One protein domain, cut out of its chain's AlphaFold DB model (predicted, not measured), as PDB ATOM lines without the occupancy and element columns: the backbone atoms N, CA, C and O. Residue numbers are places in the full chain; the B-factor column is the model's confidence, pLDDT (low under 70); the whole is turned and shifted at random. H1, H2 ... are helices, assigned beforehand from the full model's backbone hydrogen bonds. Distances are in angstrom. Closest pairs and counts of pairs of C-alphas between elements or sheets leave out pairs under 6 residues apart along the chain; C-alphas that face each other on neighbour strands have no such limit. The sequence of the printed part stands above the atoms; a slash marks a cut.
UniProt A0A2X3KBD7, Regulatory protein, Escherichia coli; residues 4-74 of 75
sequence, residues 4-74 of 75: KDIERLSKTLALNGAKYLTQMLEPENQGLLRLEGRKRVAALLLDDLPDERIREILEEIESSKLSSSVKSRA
ATOM      1  N   LYS A   4      81.471 122.992 119.810       91.00
ATOM      2  CA  LYS A   4      82.121 122.358 118.656       91.00
ATOM      3  C   LYS A   4      82.840 123.391 117.789       91.00
ATOM      4  O   LYS A   4      83.927 123.103 117.290       91.00
ATOM      5  N   ASP A   5      82.286 124.592 117.650       92.19
ATOM      6  CA  ASP A   5      82.906 125.723 116.962       92.19
ATOM      7  C   ASP A   5      84.204 126.131 117.660       92.19
ATOM      8  O   ASP A   5      85.230 126.335 117.008       92.19
ATOM      9  N   ILE A   6      84.177 126.202 118.995       93.44
ATOM     10  CA  ILE A   6      85.352 126.522 119.815       93.44
ATOM     11  C   ILE A   6      86.416 125.429 119.674       93.44
ATOM     12  O   ILE A   6      87.587 125.733 119.445       93.44
ATOM     13  N   GLU A   7      86.024 124.155 119.758       94.69
ATOM     14  CA  GLU A   7      86.951 123.031 119.605       94.69
ATOM     15  C   GLU A   7      87.595 123.011 118.210       94.69
ATOM     16  O   GLU A   7      88.811 122.836 118.075       94.69
ATOM     17  N   ARG A   8      86.797 123.236 117.161       94.50
ATOM     18  CA  ARG A   8      87.281 123.310 115.782       94.50
ATOM     19  C   ARG A   8      88.270 124.458 115.607       94.50
ATOM     20  O   ARG A   8      89.348 124.238 115.059       94.50
ATOM     21  N   LEU A   9      87.931 125.649 116.102       92.38
ATOM     22  CA  LEU A   9      88.813 126.813 116.049       92.38
ATOM     23  C   LEU A   9      90.129 126.545 116.787       92.38
ATOM     24  O   LEU A   9      91.200 126.793 116.236       92.38
ATOM     25  N   SER A  10      90.065 125.969 117.989       94.50
ATOM     26  CA  SER A  10      91.251 125.618 118.774       94.50
ATOM     27  C   SER A  10      92.173 124.654 118.022       94.50
ATOM     28  O   SER A  10      93.387 124.856 118.007       94.50
ATOM     29  N   LYS A  11      91.621 123.627 117.363       95.12
ATOM     30  CA  LYS A  11      92.407 122.677 116.554       95.12
ATOM     31  C   LYS A  11      93.060 123.355 115.353       95.12
ATOM     32  O   LYS A  11      94.230 123.105 115.072       95.12
ATOM     33  N   THR A  12      92.330 124.228 114.659       94.88
ATOM     34  CA  THR A  12      92.869 124.983 113.522       94.88
ATOM     35  C   THR A  12      94.009 125.903 113.950       94.88
ATOM     36  O   THR A  12      95.050 125.921 113.297       94.88
ATOM     37  N   LEU A  13      93.853 126.620 115.064       95.19
ATOM     38  CA  LEU A  13      94.899 127.490 115.600       95.19
ATOM     39  C   LEU A  13      96.129 126.696 116.040       95.19
ATOM     40  O   LEU A  13      97.241 127.084 115.699       95.19
ATOM     41  N   ALA A  14      95.944 125.561 116.720       95.94
ATOM     42  CA  ALA A  14      97.051 124.698 117.125       95.94
ATOM     43  C   ALA A  14      97.841 124.175 115.915       95.94
ATOM     44  O   ALA A  14      99.069 124.235 115.905       95.94
ATOM     45  N   LEU A  15      97.148 123.716 114.866       95.44
ATOM     46  CA  LEU A  15      97.796 123.233 113.646       95.44
ATOM     47  C   LEU A  15      98.550 124.349 112.917       95.44
ATOM     48  O   LEU A  15      99.689 124.151 112.500       95.44
ATOM     49  N   ASN A  16      97.925 125.515 112.752       95.56
ATOM     50  CA  ASN A  16      98.558 126.647 112.079       95.56
ATOM     51  C   ASN A  16      99.745 127.185 112.886       95.56
ATOM     52  O   ASN A  16     100.786 127.479 112.305       95.56
ATOM     53  N   GLY A  17      99.623 127.236 114.215       95.69
ATOM     54  CA  GLY A  17     100.717 127.592 115.114       95.69
ATOM     55  C   GLY A  17     101.885 126.615 115.007       95.69
ATOM     56  O   GLY A  17     103.022 127.043 114.842       95.69
ATOM     57  N   ALA A  18     101.615 125.306 115.007       95.75
ATOM     58  CA  ALA A  18     102.649 124.291 114.821       95.75
ATOM     59  C   ALA A  18     103.361 124.437 113.468       95.75
ATOM     60  O   ALA A  18     104.586 124.402 113.420       95.75
ATOM     61  N   LYS A  19     102.618 124.664 112.376       95.62
ATOM     62  CA  LYS A  19     103.206 124.902 111.045       95.62
ATOM     63  C   LYS A  19     104.117 126.127 111.028       95.62
ATOM     64  O   LYS A  19     105.232 126.035 110.528       95.62
ATOM     65  N   TYR A  20     103.658 127.238 111.600       94.31
ATOM     66  CA  TYR A  20     104.440 128.468 111.681       94.31
ATOM     67  C   TYR A  20     105.730 128.274 112.488       94.31
ATOM     68  O   TYR A  20     106.806 128.662 112.044       94.31
ATOM     69  N   LEU A  21     105.646 127.607 113.645       94.38
ATOM     70  CA  LEU A  21     106.821 127.313 114.466       94.38
ATOM     71  C   LEU A  21     107.813 126.399 113.739       94.38
ATOM     72  O   LEU A  21     109.012 126.657 113.789       94.38
ATOM     73  N   THR A  22     107.339 125.376 113.024       94.88
ATOM     74  CA  THR A  22     108.210 124.518 112.207       94.88
ATOM     75  C   THR A  22     108.949 125.329 111.145       94.88
ATOM     76  O   THR A  22     110.160 125.177 111.024       94.88
ATOM     77  N   GLN A  23     108.258 126.230 110.437       94.25
ATOM     78  CA  GLN A  23     108.892 127.122 109.461       94.25
ATOM     79  C   GLN A  23     109.947 128.009 110.123       94.25
ATOM     80  O   GLN A  23     111.069 128.103 109.639       94.25
ATOM     81  N   MET A  24     109.649 128.603 111.282       93.06
ATOM     82  CA  MET A  24     110.636 129.407 112.011       93.06
ATOM     83  C   MET A  24     111.894 128.616 112.382       93.06
ATOM     84  O   MET A  24     112.968 129.209 112.463       93.06
ATOM     85  N   LEU A  25     111.781 127.308 112.627       94.00
ATOM     86  CA  LEU A  25     112.905 126.436 112.973       94.00
ATOM     87  C   LEU A  25     113.751 126.011 111.762       94.00
ATOM     88  O   LEU A  25     114.826 125.440 111.958       94.00
ATOM     89  N   GLU A  26     113.321 126.299 110.532       95.81
ATOM     90  CA  GLU A  26     114.118 126.022 109.336       95.81
ATOM     91  C   GLU A  26     115.464 126.774 109.396       95.81
ATOM     92  O   GLU A  26     115.503 127.948 109.787       95.81
ATOM     93  N   PRO A  27     116.593 126.138 109.016       93.50
ATOM     94  CA  PRO A  27     117.927 126.731 109.155       93.50
ATOM     95  C   PRO A  27     118.091 128.106 108.495       93.50
ATOM     96  O   PRO A  27     118.811 128.956 109.020       93.50
ATOM     97  N   GLU A  28     117.416 128.324 107.368       92.25
ATOM     98  CA  GLU A  28     117.419 129.576 106.604       92.25
ATOM     99  C   GLU A  28     116.754 130.707 107.397       92.25
ATOM    100  O   GLU A  28     117.366 131.754 107.623       92.25
ATOM    101  N   ASN A  29     115.560 130.451 107.935       93.62
ATOM    102  CA  ASN A  29     114.819 131.390 108.779       93.62
ATOM    103  C   ASN A  29     115.570 131.684 110.080       93.62
ATOM    104  O   ASN A  29     115.691 132.835 110.498       93.62
ATOM    105  N   GLN A  30     116.178 130.663 110.678       94.44
ATOM    106  CA  GLN A  30     117.081 130.827 111.815       94.44
ATOM    107  C   GLN A  30     118.313 131.679 111.464       94.44
ATOM    108  O   GLN A  30     118.793 132.453 112.294       94.44
ATOM    109  N   GLY A  31     118.837 131.557 110.243       93.50
ATOM    110  CA  GLY A  31     119.907 132.403 109.719       93.50
ATOM    111  C   GLY A  31     119.496 133.870 109.632       93.50
ATOM    112  O   GLY A  31     120.234 134.729 110.116       93.50
ATOM    113  N   LEU A  32     118.308 134.142 109.089       92.56
ATOM    114  CA  LEU A  32     117.735 135.486 108.984       92.56
ATOM    115  C   LEU A  32     117.469 136.114 110.361       92.56
ATOM    116  O   LEU A  32     117.828 137.269 110.589       92.56
ATOM    117  N   LEU A  33     116.921 135.344 111.307       91.88
ATOM    118  CA  LEU A  33     116.634 135.805 112.674       91.88
ATOM    119  C   LEU A  33     117.891 136.217 113.453       91.88
ATOM    120  O   LEU A  33     117.814 137.073 114.330       91.88
ATOM    121  N   ARG A  34     119.050 135.628 113.133       94.81
ATOM    122  CA  ARG A  34     120.342 135.951 113.759       94.81
ATOM    123  C   ARG A  34     121.073 137.126 113.102       94.81
ATOM    124  O   ARG A  34     122.183 137.452 113.521       94.81
ATOM    125  N   LEU A  35     120.523 137.735 112.051       95.75
ATOM    126  CA  LEU A  35     121.172 138.875 111.410       95.75
ATOM    127  C   LEU A  35     121.135 140.107 112.318       95.75
ATOM    128  O   LEU A  35     120.095 140.498 112.845       95.75
ATOM    129  N   GLU A  36     122.276 140.784 112.415       95.12
ATOM    130  CA  GLU A  36     122.434 142.009 113.197       95.12
ATOM    131  C   GLU A  36     123.135 143.111 112.389       95.12
ATOM    132  O   GLU A  36     123.775 142.866 111.356       95.12
ATOM    133  N   GLY A  37     122.994 144.352 112.861       95.94
ATOM    134  CA  GLY A  37     123.652 145.528 112.293       95.94
ATOM    135  C   GLY A  37     123.434 145.676 110.784       95.94
ATOM    136  O   GLY A  37     122.313 145.578 110.285       95.94
ATOM    137  N   ARG A  38     124.527 145.892 110.039       95.06
ATOM    138  CA  ARG A  38     124.492 146.129 108.584       95.06
ATOM    139  C   ARG A  38     123.895 144.966 107.790       95.06
ATOM    140  O   ARG A  38     123.257 145.211 106.776       95.06
ATOM    141  N   LYS A  39     124.073 143.720 108.245       93.75
ATOM    142  CA  LYS A  39     123.528 142.548 107.544       93.75
ATOM    143  C   LYS A  39     122.006 142.497 107.647       93.75
ATOM    144  O   LYS A  39     121.349 142.205 106.656       93.75
ATOM    145  N   ARG A  40     121.454 142.840 108.815       95.50
ATOM    146  CA  ARG A  40     120.002 142.954 109.001       95.50
ATOM    147  C   ARG A  40     119.414 144.075 108.149       95.50
ATOM    148  O   ARG A  40     118.401 143.864 107.499       95.50
ATOM    149  N   VAL A  41     120.066 145.240 108.129       95.00
ATOM    150  CA  VAL A  41     119.633 146.376 107.297       95.00
ATOM    151  C   VAL A  41     119.634 145.997 105.817       95.00
ATOM    152  O   VAL A  41     118.648 146.239 105.136       95.00
ATOM    153  N   ALA A  42     120.700 145.354 105.331       93.81
ATOM    154  CA  ALA A  42     120.762 144.894 103.948       93.81
ATOM    155  C   ALA A  42     119.646 143.890 103.619       93.81
ATOM    156  O   ALA A  42     118.986 144.054 102.605       93.81
ATOM    157  N   ALA A  43     119.390 142.901 104.485       93.25
ATOM    158  CA  ALA A  43     118.324 141.921 104.267       93.25
ATOM    159  C   ALA A  43     116.931 142.564 104.159       93.25
ATOM    160  O   ALA A  43     116.156 142.164 103.303       93.25
ATOM    161  N   LEU A  44     116.639 143.580 104.981       93.81
ATOM    162  CA  LEU A  44     115.376 144.322 104.900       93.81
ATOM    163  C   LEU A  44     115.263 145.135 103.607       93.81
ATOM    164  O   LEU A  44     114.198 145.180 103.017       93.81
ATOM    165  N   LEU A  45     116.359 145.749 103.151       93.62
ATOM    166  CA  LEU A  45     116.356 146.512 101.900       93.62
ATOM    167  C   LEU A  45     116.161 145.624 100.671       93.62
ATOM    168  O   LEU A  45     115.610 146.090  99.683       93.62
ATOM    169  N   LEU A  46     116.634 144.376 100.713       93.44
ATOM    170  CA  LEU A  46     116.466 143.434  99.607       93.44
ATOM    171  C   LEU A  46     114.997 143.039  99.390       93.44
ATOM    172  O   LEU A  46     114.650 142.736  98.256       93.44
ATOM    173  N   ASP A  47     114.156 143.066 100.430       90.94
ATOM    174  CA  ASP A  47     112.728 142.699 100.357       90.94
ATOM    175  C   ASP A  47     111.918 143.657  99.464       90.94
ATOM    176  O   ASP A  47     110.983 143.251  98.782       90.94
ATOM    177  N   ASP A  48     112.327 144.928  99.411       92.56
ATOM    178  CA  ASP A  48     111.675 145.967  98.607       92.56
ATOM    179  C   ASP A  48     112.199 146.037  97.157       92.56
ATOM    180  O   ASP A  48     111.718 146.845  96.354       92.56
ATOM    181  N   LEU A  49     113.221 145.249  96.805       94.94
ATOM    182  CA  LEU A  49     113.816 145.283  95.470       94.94
ATOM    183  C   LEU A  49     113.101 144.331  94.505       94.94
ATOM    184  O   LEU A  49     112.698 143.239  94.894       94.94
ATOM    185  N   PRO A  50     113.005 144.693  93.213       96.06
ATOM    186  CA  PRO A  50     112.500 143.772  92.207       96.06
ATOM    187  C   PRO A  50     113.496 142.628  91.964       96.06
ATOM    188  O   PRO A  50     114.717 142.820  92.034       96.06
ATOM    189  N   ASP A  51     112.969 141.456  91.613       94.62
ATOM    190  CA  ASP A  51     113.732 140.221  91.405       94.62
ATOM    191  C   ASP A  51     114.909 140.388  90.432       94.62
ATOM    192  O   ASP A  51     115.969 139.791  90.634       94.62
ATOM    193  N   GLU A  52     114.772 141.218  89.391       96.44
ATOM    194  CA  GLU A  52     115.860 141.499  88.448       96.44
ATOM    195  C   GLU A  52     117.074 142.111  89.154       96.44
ATOM    196  O   GLU A  52     118.209 141.702  88.912       96.44
ATOM    197  N   ARG A  53     116.841 143.047  90.080       96.12
ATOM    198  CA  ARG A  53     117.915 143.690  90.849       96.12
ATOM    199  C   ARG A  53     118.540 142.725  91.844       96.12
ATOM    200  O   ARG A  53     119.754 142.766  92.030       96.12
ATOM    201  N   ILE A  54     117.740 141.853  92.456       95.19
ATOM    202  CA  ILE A  54     118.249 140.806  93.348       95.19
ATOM    203  C   ILE A  54     119.163 139.854  92.569       95.19
ATOM    204  O   ILE A  54     120.256 139.538  93.038       95.19
ATOM    205  N   ARG A  55     118.762 139.448  91.357       95.56
ATOM    206  CA  ARG A  55     119.563 138.571  90.492       95.56
ATOM    207  C   ARG A  55     120.927 139.176  90.174       95.56
ATOM    208  O   ARG A  55     121.936 138.515  90.394       95.56
ATOM    209  N   GLU A  56     120.963 140.435  89.738       96.00
ATOM    210  CA  GLU A  56     122.222 141.134  89.451       96.00
ATOM    211  C   GLU A  56     123.152 141.186  90.678       96.00
ATOM    212  O   GLU A  56     124.349 140.920  90.568       96.00
ATOM    213  N   ILE A  57     122.605 141.471  91.868       94.38
ATOM    214  CA  ILE A  57     123.376 141.493  93.123       94.38
ATOM    215  C   ILE A  57     123.976 140.111  93.420       94.38
ATOM    216  O   ILE A  57     125.136 140.011  93.827       94.38
ATOM    217  N   LEU A  58     123.203 139.037  93.236       93.62
ATOM    218  CA  LEU A  58     123.682 137.674  93.471       93.62
ATOM    219  C   LEU A  58     124.803 137.290  92.494       93.62
ATOM    220  O   LEU A  58     125.823 136.757  92.935       93.62
ATOM    221  N   GLU A  59     124.668 137.632  91.211       94.88
ATOM    222  CA  GLU A  59     125.703 137.409  90.192       94.88
ATOM    223  C   GLU A  59     127.017 138.145  90.533       94.88
ATOM    224  O   GLU A  59     128.117 137.585  90.427       94.88
ATOM    225  N   GLU A  60     126.931 139.387  91.018       94.88
ATOM    226  CA  GLU A  60     128.099 140.158  91.460       94.88
ATOM    227  C   GLU A  60     128.783 139.524  92.687       94.88
ATOM    228  O   GLU A  60     130.015 139.418  92.755       94.88
ATOM    229  N   ILE A  61     128.002 139.040  93.656       91.88
ATOM    230  CA  ILE A  61     128.534 138.355  94.842       91.88
ATOM    231  C   ILE A  61     129.232 137.044  94.452       91.88
ATOM    232  O   ILE A  61     130.313 136.741  94.970       91.88
ATOM    233  N   GLU A  62     128.641 136.255  93.556       91.81
ATOM    234  CA  GLU A  62     129.211 134.987  93.089       91.81
ATOM    235  C   GLU A  62     130.519 135.195  92.325       91.81
ATOM    236  O   GLU A  62     131.534 134.561  92.643       91.81
ATOM    237  N   SER A  63     130.537 136.139  91.383       91.19
ATOM    238  CA  SER A  63     131.742 136.489  90.622       91.19
ATOM    239  C   SER A  63     132.865 137.016  91.525       91.19
ATOM    240  O   SER A  63     134.031 136.632  91.364       91.19
ATOM    241  N   SER A  64     132.528 137.806  92.548       87.56
ATOM    242  CA  SER A  64     133.482 138.294  93.549       87.56
ATOM    243  C   SER A  64     134.091 137.160  94.379       87.56
ATOM    244  O   SER A  64     135.310 137.117  94.587       87.56
ATOM    245  N   LYS A  65     133.275 136.190  94.813       85.00
ATOM    246  CA  LYS A  65     133.757 135.003  95.540       85.00
ATOM    247  C   LYS A  65     134.695 134.166  94.674       85.00
ATOM    248  O   LYS A  65     135.777 133.802  95.139       85.00
ATOM    249  N   LEU A  66     134.332 133.925  93.413       76.69
ATOM    250  CA  LEU A  66     135.161 133.198  92.448       76.69
ATOM    251  C   LEU A  66     136.515 133.890  92.233       76.69
ATOM    252  O   LEU A  66     137.558 133.245  92.330       76.69
ATOM    253  N   SER A  67     136.517 135.212  92.043       72.69
ATOM    254  CA  SER A  67     137.744 136.003  91.878       72.69
ATOM    255  C   SER A  67     138.657 135.931  93.108       72.69
ATOM    256  O   SER A  67     139.869 135.729  92.986       72.69
ATOM    257  N   SER A  68     138.082 136.033  94.311       70.88
ATOM    258  CA  SER A  68     138.842 135.925  95.563       70.88
ATOM    259  C   SER A  68     139.455 134.532  95.762       70.88
ATOM    260  O   SER A  68     140.617 134.424  96.152       70.88
ATOM    261  N   SER A  69     138.726 133.472  95.396       66.50
ATOM    262  CA  SER A  69     139.197 132.087  95.498       66.50
ATOM    263  C   SER A  69     140.323 131.755  94.511       66.50
ATOM    264  O   SER A  69     141.172 130.915  94.822       66.50
ATOM    265  N   VAL A  70     140.339 132.368  93.324       63.84
ATOM    266  CA  VAL A  70     141.422 132.182  92.342       63.84
ATOM    267  C   VAL A  70     142.699 132.874  92.823       63.84
ATOM    268  O   VAL A  70     143.772 132.278  92.766       63.84
ATOM    269  N   LYS A  71     142.589 134.082  93.393       62.66
ATOM    270  CA  LYS A  71     143.737 134.810  93.961       62.66
ATOM    271  C   LYS A  71     144.382 134.080  95.142       62.66
ATOM    272  O   LYS A  71     145.600 134.102  95.260       62.66
ATOM    273  N   SER A  72     143.603 133.387  95.976       60.75
ATOM    274  CA  SER A  72     144.141 132.619  97.111       60.75
ATOM    275  C   SER A  72     144.883 131.330  96.731       60.75
ATOM    276  O   SER A  72     145.587 130.785  97.570       60.75
ATOM    277  N   ARG A  73     144.718 130.811  95.503       59.16
ATOM    278  CA  ARG A  73     145.414 129.594  95.027       59.16
ATOM    279  C   ARG A  73     146.688 129.885  94.228       59.16
ATOM    280  O   ARG A  73     147.383 128.949  93.853       59.16
ATOM    281  N   ALA A  74     146.958 131.155  93.935       56.81
ATOM    282  CA  ALA A  74     148.103 131.608  93.148       56.81
ATOM    283  C   ALA A  74     149.224 132.227  94.012       56.81
ATOM    284  O   ALA A  74     150.094 132.907  93.469       56.81
TER     285      ALA A  74
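What this domain is: This is residues 4 to 74 of the 75 residues of the protein "Regulatory protein" of Escherichia coli (UniProt A0A2X3KBD7). Four helices follow one another in an open zigzag without a packed core: long H1 and long H4 reach out at opposite ends, and short H2 and H3 make the step between them. The printed part has 71 residues with four named helices, H1 to H4, and no named strand: all helix. It is extended, with a radius of gyration of the C-alphas of 20.0 A and spans of 70 by 28 by 22 A.

Where its parts are: H1, residues 4 to 24, begins at C-alpha 4 (82.121, 122.358, 118.656) and is 30.1 A long. H2 holds residues 27 to 33 and H3 residues 37 to 47. H4, residues 51 to 71, is 30.6 A long and ends at C-alpha 71 (143.737, 134.810, 93.961).

How they stand to each other: H1 and H2 are close but not clearly touching, C-alphas 24 and 30 being closest at 6.6 A, and about perpendicular at 88 degrees. H3 and H4 are likewise close but not clearly touching, C-alphas 46 and 54 being closest at 7.0 A, at a steep tilt of 45 degrees, opposite ways. H1 and H4 are apart. Every O i to N i+4 pair is within hydrogen-bond range in H1, H2 and H4, and 6 of 7 in H3.

The domain as a whole: C-alphas 4 and 74, the farthest apart, are 71.3 A apart. The printed part has no cut, and its three links are tight. Residues 69 to 74 have pLDDT under 70.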